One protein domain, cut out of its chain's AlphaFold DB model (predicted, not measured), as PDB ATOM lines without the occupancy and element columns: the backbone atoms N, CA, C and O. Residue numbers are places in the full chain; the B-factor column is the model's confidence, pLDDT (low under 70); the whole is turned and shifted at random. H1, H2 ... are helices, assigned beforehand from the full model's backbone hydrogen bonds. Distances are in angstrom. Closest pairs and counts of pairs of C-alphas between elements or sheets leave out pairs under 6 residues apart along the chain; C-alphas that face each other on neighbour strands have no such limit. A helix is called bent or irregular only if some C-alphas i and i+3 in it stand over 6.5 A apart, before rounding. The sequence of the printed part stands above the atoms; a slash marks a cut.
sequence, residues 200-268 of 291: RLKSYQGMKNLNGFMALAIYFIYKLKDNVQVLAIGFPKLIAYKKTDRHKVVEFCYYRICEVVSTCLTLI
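AT A GLANCE: This is residues 200 to 268 of the 291 residues of the protein "DDE_Tnp_1 domain-containing protein" of Candidatus Cloacimonas sp (UniProt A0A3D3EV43). A long helix, H1, reaches out as an arm, kinks by 85 degrees near residue 227, and H4 packs about perpendicular on its residues 221 to 231. Short H2 and H3 lie past the kink. The printed part has 69 residues, with four named helices in the order H1, H2, H3, H4 that hold 57 of them and no named strand; its class is all helix, and the whole is loose, with a radius of gyration of the C-alphas of 14.7 A and spans of 47 by 27 by 19 A.

IN THESE COORDINATES: Find C-alpha 204 at (18.095, -31.790, -60.862); H1 runs to 234, 39.9 A, irregular, with C-alphas 226 and 229 8.1 A apart. Next come H2, 236 to 239, and H3, 243 to 250, only just irregular: C-alphas 244 and 247 are 7.0 A apart. H4, 254 to 267, 19.9 A, ends at (-3.555, -15.383, -41.780).

HOW THE PARTS SIT: H1 touches H4, closest C-alphas Ile 221 and Cys 258, 6.2 A, at 87 degrees. H4 touches H2 with residues 256 to 260 alone, closest C-alphas Arg 256 and Ile 239, 5.6 A. H1 and H2 only just touch, only at the corner, with 3 pairs of C-alphas within 8 A, closest Ala 232 and Ile 239, 5.4 A. H3 touches no helix. Every O i to N i+4 pair is within hydrogen-bond range in H4, 22 of 27 in H1, and 0 of 4 in H3, where 4 of 5 O i to N i+3 pairs are; H2 is too short for an i+4 pair.

THE WHOLE: The C-alphas of Ser 203 and Lys 243, the two farthest apart, are 47.1 A apart. The printed part has no cut, and its three links are tight. Look for pLDDT under 70 at residues 241, 243 and 245 to 250.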
ATOM      1  N   ARG A 200       7.440 -29.126 -60.173       83.25
ATOM      2  CA  ARG A 200       8.221 -29.165 -61.417       83.25
ATOM      3  C   ARG A 200       9.327 -28.123 -61.370       83.25
ATOM      4  O   ARG A 200       9.058 -26.925 -61.380       83.25
ATOM      5  N   LEU A 201      10.574 -28.582 -61.347       87.12
ATOM      6  CA  LEU A 201      11.759 -27.740 -61.485       87.12
ATOM      7  C   LEU A 201      12.582 -28.219 -62.678       87.12
ATOM      8  O   LEU A 201      12.636 -29.412 -62.962       87.12
ATOM      9  N   LYS A 202      13.219 -27.279 -63.386       87.00
ATOM     10  CA  LYS A 202      13.995 -27.587 -64.597       87.00
ATOM     11  C   LYS A 202      15.321 -28.295 -64.303       87.00
ATOM     12  O   LYS A 202      15.803 -29.030 -65.154       87.00
ATOM     13  N   SER A 203      15.924 -28.056 -63.136       91.12
ATOM     14  CA  SER A 203      17.238 -28.598 -62.777       91.12
ATOM     15  C   SER A 203      17.140 -29.683 -61.709       91.12
ATOM     16  O   SER A 203      16.375 -29.572 -60.748       91.12
ATOM     17  N   TYR A 204      17.979 -30.712 -61.845       89.75
ATOM     18  CA  TYR A 204      18.095 -31.790 -60.862       89.75
ATOM     19  C   TYR A 204      18.511 -31.271 -59.479       89.75
ATOM     20  O   TYR A 204      17.884 -31.602 -58.473       89.75
ATOM     21  N   GLN A 205      19.487 -30.358 -59.436       89.88
ATOM     22  CA  GLN A 205      19.897 -29.704 -58.193       89.88
ATOM     23  C   GLN A 205      18.757 -28.897 -57.558       89.88
ATOM     24  O   GLN A 205      18.586 -28.916 -56.340       89.88
ATOM     25  N   GLY A 206      17.936 -28.226 -58.372       90.56
ATOM     26  CA  GLY A 206      16.747 -27.529 -57.890       90.56
ATOM     27  C   GLY A 206      15.771 -28.486 -57.204       90.56
ATOM     28  O   GLY A 206      15.305 -28.193 -56.104       90.56
ATOM     29  N   MET A 207      15.512 -29.651 -57.806       89.88
ATOM     30  CA  MET A 207      14.658 -30.685 -57.205       89.88
ATOM     31  C   MET A 207      15.224 -31.203 -55.880       89.88
ATOM     32  O   MET A 207      14.479 -31.308 -54.906       89.88
ATOM     33  N   LYS A 208      16.536 -31.468 -55.808       90.56
ATOM     34  CA  LYS A 208      17.210 -31.869 -54.562       90.56
ATOM     35  C   LYS A 208      17.048 -30.829 -53.455       90.56
ATOM     36  O   LYS A 208      16.644 -31.176 -52.347       90.56
ATOM     37  N   ASN A 209      17.307 -29.560 -53.766       91.38
ATOM     38  CA  ASN A 209      17.179 -28.466 -52.803       91.38
ATOM     39  C   ASN A 209      15.733 -28.332 -52.307       91.38
ATOM     40  O   ASN A 209      15.497 -28.231 -51.104       91.38
ATOM     41  N   LEU A 210      14.755 -28.395 -53.220       90.44
ATOM     42  CA  LEU A 210      13.336 -28.350 -52.868       90.44
ATOM     43  C   LEU A 210      12.932 -29.524 -51.969       90.44
ATOM     44  O   LEU A 210      12.221 -29.323 -50.987       90.44
ATOM     45  N   ASN A 211      13.424 -30.732 -52.251       90.94
ATOM     46  CA  ASN A 211      13.194 -31.894 -51.396       90.94
ATOM     47  C   ASN A 211      13.796 -31.712 -49.994       90.94
ATOM     48  O   ASN A 211      13.165 -32.092 -49.011       90.94
ATOM     49  N   GLY A 212      14.969 -31.079 -49.887       90.00
ATOM     50  CA  GLY A 212      15.572 -30.707 -48.604       90.00
ATOM     51  C   GLY A 212      14.706 -29.726 -47.806       90.00
ATOM     52  O   GLY A 212      14.394 -29.982 -46.641       90.00
ATOM     53  N   PHE A 213      14.235 -28.645 -48.438       90.00
ATOM     54  CA  PHE A 213      13.311 -27.698 -47.798       90.00
ATOM     55  C   PHE A 213      11.995 -28.356 -47.389       90.00
ATOM     56  O   PHE A 213      11.469 -28.081 -46.312       90.00
ATOM     57  N   MET A 214      11.477 -29.257 -48.220       89.38
ATOM     58  CA  MET A 214      10.273 -30.006 -47.902       89.38
ATOM     59  C   MET A 214      10.489 -30.921 -46.695       89.38
ATOM     60  O   MET A 214       9.656 -30.928 -45.793       89.38
ATOM     61  N   ALA A 215      11.611 -31.645 -46.629       90.44
ATOM     62  CA  ALA A 215      11.955 -32.469 -45.472       90.44
ATOM     63  C   ALA A 215      12.002 -31.636 -44.181       90.44
ATOM     64  O   ALA A 215      11.433 -32.049 -43.170       90.44
ATOM     65  N   LEU A 216      12.589 -30.434 -44.234       91.25
ATOM     66  CA  LEU A 216      12.613 -29.499 -43.108       91.25
ATOM     67  C   LEU A 216      11.206 -29.017 -42.718       91.25
ATOM     68  O   LEU A 216      10.874 -28.978 -41.533       91.25
ATOM     69  N   ALA A 217      10.360 -28.690 -43.697       91.12
ATOM     70  CA  ALA A 217       8.980 -28.277 -43.450       91.12
ATOM     71  C   ALA A 217       8.156 -29.398 -42.794       91.12
ATOM     72  O   ALA A 217       7.436 -29.152 -41.827       91.12
ATOM     73  N   ILE A 218       8.295 -30.642 -43.262       91.50
ATOM     74  CA  ILE A 218       7.611 -31.799 -42.666       91.50
ATOM     75  C   ILE A 218       8.156 -32.062 -41.262       91.50
ATOM     76  O   ILE A 218       7.370 -32.300 -40.348       91.50
ATOM     77  N   TYR A 219       9.473 -31.969 -41.059       92.19
ATOM     78  CA  TYR A 219      10.074 -32.073 -39.729       92.19
ATOM     79  C   TYR A 219       9.473 -31.050 -38.762       92.19
ATOM     80  O   TYR A 219       9.048 -31.417 -37.667       92.19
ATOM     81  N   PHE A 220       9.357 -29.789 -39.187       91.88
ATOM     82  CA  PHE A 220       8.715 -28.738 -38.402       91.88
ATOM     83  C   PHE A 220       7.255 -29.080 -38.070       91.88
ATOM     84  O   PHE A 220       6.885 -29.080 -36.896       91.88
ATOM     85  N   ILE A 221       6.445 -29.462 -39.067       91.69
ATOM     86  CA  ILE A 221       5.044 -29.880 -38.871       91.69
ATOM     87  C   ILE A 221       4.954 -31.036 -37.870       91.69
ATOM     88  O   ILE A 221       4.075 -31.055 -37.013       91.69
ATOM     89  N   TYR A 222       5.863 -32.005 -37.955       91.44
ATOM     90  CA  TYR A 222       5.828 -33.181 -37.095       91.44
ATOM     91  C   TYR A 222       6.243 -32.836 -35.670       91.44
ATOM     92  O   TYR A 222       5.632 -33.315 -34.717       91.44
ATOM     93  N   LYS A 223       7.209 -31.928 -35.516       90.81
ATOM     94  CA  LYS A 223       7.643 -31.435 -34.211       90.81
ATOM     95  C   LYS A 223       6.553 -30.643 -33.485       90.81
ATOM     96  O   LYS A 223       6.481 -30.690 -32.261       90.81
ATOM     97  N   LEU A 224       5.645 -29.988 -34.215       90.25
ATOM     98  CA  LEU A 224       4.486 -29.309 -33.623       90.25
ATOM     99  C   LEU A 224       3.517 -30.256 -32.903       90.25
ATOM    100  O   LEU A 224       2.712 -29.785 -32.098       90.25
ATOM    101  N   LYS A 225       3.606 -31.575 -33.126       87.38
ATOM    102  CA  LYS A 225       2.830 -32.555 -32.358       87.38
ATOM    103  C   LYS A 225       3.089 -32.445 -30.851       87.38
ATOM    104  O   LYS A 225       2.147 -32.607 -30.079       87.38
ATOM    105  N   ASP A 226       4.305 -32.096 -30.431       87.31
ATOM    106  CA  ASP A 226       4.645 -31.898 -29.012       87.31
ATOM    107  C   ASP A 226       3.809 -30.769 -28.366       87.31
ATOM    108  O   ASP A 226       3.589 -30.750 -27.156       87.31
ATOM    109  N   ASN A 227       3.293 -29.849 -29.188       87.44
ATOM    110  CA  ASN A 227       2.457 -28.719 -28.791       87.44
ATOM    111  C   ASN A 227       1.005 -28.853 -29.284       87.44
ATOM    112  O   ASN A 227       0.289 -27.856 -29.399       87.44
ATOM    113  N   VAL A 228       0.541 -30.076 -29.571       84.88
ATOM    114  CA  VAL A 228      -0.799 -30.316 -30.132       84.88
ATOM    115  C   VAL A 228      -1.919 -29.774 -29.241       84.88
ATOM    116  O   VAL A 228      -2.938 -29.325 -29.755       84.88
ATOM    117  N   GLN A 229      -1.728 -29.741 -27.920       84.75
ATOM    118  CA  GLN A 229      -2.657 -29.142 -26.958       84.75
ATOM    119  C   GLN A 229      -2.889 -27.647 -27.218       84.75
ATOM    120  O   GLN A 229      -4.033 -27.198 -27.202       84.75
ATOM    121  N   VAL A 230      -1.834 -26.891 -27.536       87.38
ATOM    122  CA  VAL A 230      -1.938 -25.459 -27.860       87.38
ATOM    123  C   VAL A 230      -2.683 -25.284 -29.181       87.38
ATOM    124  O   VAL A 230      -3.606 -24.475 -29.278       87.38
ATOM    125  N   LEU A 231      -2.350 -26.109 -30.182       87.31
ATOM    126  CA  LEU A 231      -3.043 -26.109 -31.473       87.31
ATOM    127  C   LEU A 231      -4.522 -26.492 -31.334       87.31
ATOM    128  O   LEU A 231      -5.365 -25.933 -32.028       87.31
ATOM    129  N   ALA A 232      -4.856 -27.416 -30.432       85.69
ATOM    130  CA  ALA A 232      -6.229 -27.837 -30.177       85.69
ATOM    131  C   ALA A 232      -7.070 -26.734 -29.520       85.69
ATOM    132  O   ALA A 232      -8.262 -26.648 -29.804       85.69
ATOM    133  N   ILE A 233      -6.464 -25.890 -28.678       87.06
ATOM    134  CA  ILE A 233      -7.131 -24.734 -28.060       87.06
ATOM    135  C   ILE A 233      -7.348 -23.621 -29.093       87.06
ATOM    136  O   ILE A 233      -8.443 -23.072 -29.169       87.06
ATOM    137  N   GLY A 234      -6.331 -23.305 -29.904       87.44
ATOM    138  CA  GLY A 234      -6.419 -22.235 -30.906       87.44
ATOM    139  C   GLY A 234      -7.258 -22.599 -32.136       87.44
ATOM    140  O   GLY A 234      -7.984 -21.764 -32.668       87.44
ATOM    141  N   PHE A 235      -7.201 -23.862 -32.571       89.00
ATOM    142  CA  PHE A 235      -7.857 -24.355 -33.787       89.00
ATOM    143  C   PHE A 235      -8.673 -25.637 -33.535       89.00
ATOM    144  O   PHE A 235      -8.476 -26.654 -34.213       89.00
ATOM    145  N   PRO A 236      -9.646 -25.621 -32.601       86.12
ATOM    146  CA  PRO A 236     -10.392 -26.818 -32.208       86.12
ATOM    147  C   PRO A 236     -11.161 -27.437 -33.376       86.12
ATOM    148  O   PRO A 236     -11.232 -28.659 -33.487       86.12
ATOM    149  N   LYS A 237     -11.681 -26.612 -34.297       85.75
ATOM    150  CA  LYS A 237     -12.410 -27.082 -35.486       85.75
ATOM    151  C   LYS A 237     -11.529 -27.875 -36.459       85.75
ATOM    152  O   LYS A 237     -12.054 -28.758 -37.126       85.75
ATOM    153  N   LEU A 238     -10.225 -27.594 -36.520       84.75
ATOM    154  CA  LEU A 238      -9.280 -28.282 -37.410       84.75
ATOM    155  C   LEU A 238      -8.653 -29.509 -36.728       84.75
ATOM    156  O   LEU A 238      -8.548 -30.578 -37.326       84.75
ATOM    157  N   ILE A 239      -8.294 -29.399 -35.444       82.75
ATOM    158  CA  ILE A 239      -7.637 -30.488 -34.705       82.75
ATOM    159  C   ILE A 239      -8.632 -31.532 -34.177       82.75
ATOM    160  O   ILE A 239      -8.353 -32.732 -34.239       82.75
ATOM    161  N   ALA A 240      -9.792 -31.113 -33.665       74.12
ATOM    162  CA  ALA A 240     -10.760 -31.967 -32.977       74.12
ATOM    163  C   ALA A 240     -12.208 -31.616 -33.369       74.12
ATOM    164  O   ALA A 240     -13.028 -31.250 -32.528       74.12
ATOM    165  N   TYR A 241     -12.528 -31.780 -34.658       65.75
ATOM    166  CA  TYR A 241     -13.836 -31.426 -35.224       65.75
ATOM    167  C   TYR A 241     -15.029 -32.128 -34.540       65.75
ATOM    168  O   TYR A 241     -16.082 -31.521 -34.355       65.75
ATOM    169  N   LYS A 242     -14.877 -33.399 -34.128       73.19
ATOM    170  CA  LYS A 242     -15.908 -34.185 -33.416       73.19
ATOM    171  C   LYS A 242     -15.335 -34.891 -32.187       73.19
ATOM    172  O   LYS A 242     -14.169 -35.281 -32.175       73.19
ATOM    173  N   LYS A 243     -16.178 -35.169 -31.177       67.94
ATOM    174  CA  LYS A 243     -15.798 -36.001 -30.010       67.94
ATOM    175  C   LYS A 243     -15.276 -37.380 -30.433       67.94
ATOM    176  O   LYS A 243     -14.321 -37.874 -29.843       67.94
ATOM    177  N   THR A 244     -15.860 -37.958 -31.484       70.44
ATOM    178  CA  THR A 244     -15.422 -39.230 -32.070       70.44
ATOM    179  C   THR A 244     -14.026 -39.144 -32.667       70.44
ATOM    180  O   THR A 244     -13.313 -40.128 -32.614       70.44
ATOM    181  N   ASP A 245     -13.585 -37.988 -33.159       66.06
ATOM    182  CA  ASP A 245     -12.298 -37.811 -33.836       66.06
ATOM    183  C   ASP A 245     -11.104 -37.629 -32.885       66.06
ATOM    184  O   ASP A 245      -9.976 -37.450 -33.344       66.06
ATOM    185  N   ARG A 246     -11.323 -37.690 -31.566       65.69
ATOM    186  CA  ARG A 246     -10.248 -37.590 -30.567       65.69
ATOM    187  C   ARG A 246      -9.223 -38.723 -30.692       65.69
ATOM    188  O   ARG A 246      -8.042 -38.478 -30.482       65.69
ATOM    189  N   HIS A 247      -9.636 -39.924 -31.112       66.12
ATOM    190  CA  HIS A 247      -8.704 -41.039 -31.355       66.12
ATOM    191  C   HIS A 247      -7.719 -40.747 -32.498       66.12
ATOM    192  O   HIS A 247      -6.561 -41.139 -32.420       66.12
ATOM    193  N   LYS A 248      -8.133 -39.982 -33.520       64.12
ATOM    194  CA  LYS A 248      -7.266 -39.610 -34.654       64.12
ATOM    195  C   LYS A 248      -6.116 -38.695 -34.238       64.12
ATOM    196  O   LYS A 248      -5.067 -38.708 -34.873       64.12
ATOM    197  N   VAL A 249      -6.300 -37.926 -33.161       58.06
ATOM    198  CA  VAL A 249      -5.234 -37.103 -32.563       58.06
ATOM    199  C   VAL A 249      -4.136 -37.989 -31.961       58.06
ATOM    200  O   VAL A 249      -2.962 -37.632 -32.001       58.06
ATOM    201  N   VAL A 250      -4.520 -39.168 -31.458       61.28
ATOM    202  CA  VAL A 250      -3.609 -40.171 -30.893       61.28
ATOM    203  C   VAL A 250      -2.966 -41.025 -31.991       61.28
ATOM    204  O   VAL A 250      -1.842 -41.470 -31.829       61.28
ATOM    205  N   GLU A 251      -3.609 -41.245 -33.136       72.00
ATOM    206  CA  GLU A 251      -3.006 -42.015 -34.234       72.00
ATOM    207  C   GLU A 251      -2.027 -41.177 -35.077       72.00
ATOM    208  O   GLU A 251      -0.851 -41.046 -34.729       72.00
ATOM    209  N   PHE A 252      -2.499 -40.625 -36.200       77.81
ATOM    210  CA  PHE A 252      -1.705 -39.868 -37.166       77.81
ATOM    211  C   PHE A 252      -2.328 -38.481 -37.372       77.81
ATOM    212  O   PHE A 252      -3.093 -38.232 -38.303       77.81
ATOM    213  N   CYS A 253      -2.015 -37.557 -36.465       84.25
ATOM    214  CA  CYS A 253      -2.596 -36.212 -36.434       84.25
ATOM    215  C   CYS A 253      -1.939 -35.210 -37.400       84.25
ATOM    216  O   CYS A 253      -2.406 -34.077 -37.521       84.25
ATOM    217  N   TYR A 254      -0.879 -35.615 -38.105       88.12
ATOM    218  CA  TYR A 254      -0.030 -34.711 -38.879       88.12
ATOM    219  C   TYR A 254      -0.751 -34.018 -40.043       88.12
ATOM    220  O   TYR A 254      -0.428 -32.868 -40.328       88.12
ATOM    221  N   TYR A 255      -1.758 -34.646 -40.669       88.44
ATOM    222  CA  TYR A 255      -2.586 -33.982 -41.693       88.44
ATOM    223  C   TYR A 255      -3.281 -32.737 -41.130       88.44
ATOM    224  O   TYR A 255      -3.213 -31.664 -41.720       88.44
ATOM    225  N   ARG A 256      -3.876 -32.857 -39.939       88.44
ATOM    226  CA  ARG A 256      -4.587 -31.754 -39.275       88.44
ATOM    227  C   ARG A 256      -3.633 -30.661 -38.824       88.44
ATOM    228  O   ARG A 256      -3.937 -29.484 -38.963       88.44
ATOM    229  N   ILE A 257      -2.465 -31.043 -38.305       90.88
ATOM    230  CA  ILE A 257      -1.426 -30.071 -37.950       90.88
ATOM    231  C   ILE A 257      -0.985 -29.303 -39.201       90.88
ATOM    232  O   ILE A 257      -0.869 -28.082 -39.150       90.88
ATOM    233  N   CYS A 258      -0.805 -29.987 -40.334       91.69
ATOM    234  CA  CYS A 258      -0.476 -29.344 -41.604       91.69
ATOM    235  C   CYS A 258      -1.553 -28.332 -42.031       91.69
ATOM    236  O   CYS A 258      -1.213 -27.213 -42.402       91.69
ATOM    237  N   GLU A 259      -2.839 -28.675 -41.928       90.44
ATOM    238  CA  GLU A 259      -3.949 -27.752 -42.228       90.44
ATOM    239  C   GLU A 259      -3.970 -26.527 -41.305       90.44
ATOM    240  O   GLU A 259      -4.193 -25.404 -41.767       90.44
ATOM    241  N   VAL A 260      -3.700 -26.718 -40.008       92.25
ATOM    242  CA  VAL A 260      -3.574 -25.611 -39.051       92.25
ATOM    243  C   VAL A 260      -2.431 -24.690 -39.452       92.25
ATOM    244  O   VAL A 260      -2.632 -23.482 -39.541       92.25
ATOM    245  N   VAL A 261      -1.250 -25.239 -39.747       91.75
ATOM    246  CA  VAL A 261      -0.091 -24.444 -40.176       91.75
ATOM    247  C   VAL A 261      -0.403 -23.676 -41.461       91.75
ATOM    248  O   VAL A 261      -0.169 -22.472 -41.511       91.75
ATOM    249  N   SER A 262      -0.994 -24.322 -42.469       90.56
ATOM    250  CA  SER A 262      -1.406 -23.661 -43.715       90.56
ATOM    251  C   SER A 262      -2.411 -22.529 -43.473       90.56
ATOM    252  O   SER A 262      -2.315 -21.464 -44.085       90.56
ATOM    253  N   THR A 263      -3.347 -22.724 -42.540       90.25
ATOM    254  CA  THR A 263      -4.296 -21.686 -42.117       90.25
ATOM    255  C   THR A 263      -3.568 -20.517 -41.455       90.25
ATOM    256  O   THR A 263      -3.761 -19.375 -41.862       90.25
ATOM    257  N   CYS A 264      -2.676 -20.786 -40.498       89.62
ATOM    258  CA  CYS A 264      -1.853 -19.762 -39.852       89.62
ATOM    259  C   CYS A 264      -1.056 -18.952 -40.879       89.62
ATOM    260  O   CYS A 264      -1.072 -17.729 -40.827       89.62
ATOM    261  N   LEU A 265      -0.411 -19.617 -41.842       87.31
ATOM    262  CA  LEU A 265       0.352 -18.955 -42.904       87.31
ATOM    263  C   LEU A 265      -0.527 -18.076 -43.803       87.31
ATOM    264  O   LEU A 265      -0.072 -17.032 -44.256       87.31
ATOM    265  N   THR A 266      -1.783 -18.465 -44.027       86.31
ATOM    266  CA  THR A 266      -2.756 -17.661 -44.787       86.31
ATOM    267  C   THR A 266      -3.195 -16.415 -44.009       86.31
ATOM    268  O   THR A 266      -3.466 -15.376 -44.606       86.31
ATOM    269  N   LEU A 267      -3.244 -16.503 -42.675       83.81
ATOM    270  CA  LEU A 267      -3.555 -15.383 -41.780       83.81
ATOM    271  C   LEU A 267      -2.385 -14.410 -41.600       83.81
ATOM    272  O   LEU A 267      -2.607 -13.272 -41.184       83.81
ATOM    273  N   ILE A 268      -1.150 -14.825 -41.905       82.31
ATOM    274  CA  ILE A 268      -0.010 -13.908 -41.947       82.31
ATOM    275  C   ILE A 268      -0.256 -12.935 -43.097       82.31
ATOM    276  O   ILE A 268      -0.018 -13.231 -44.268       82.31
TER     277      ILE A 268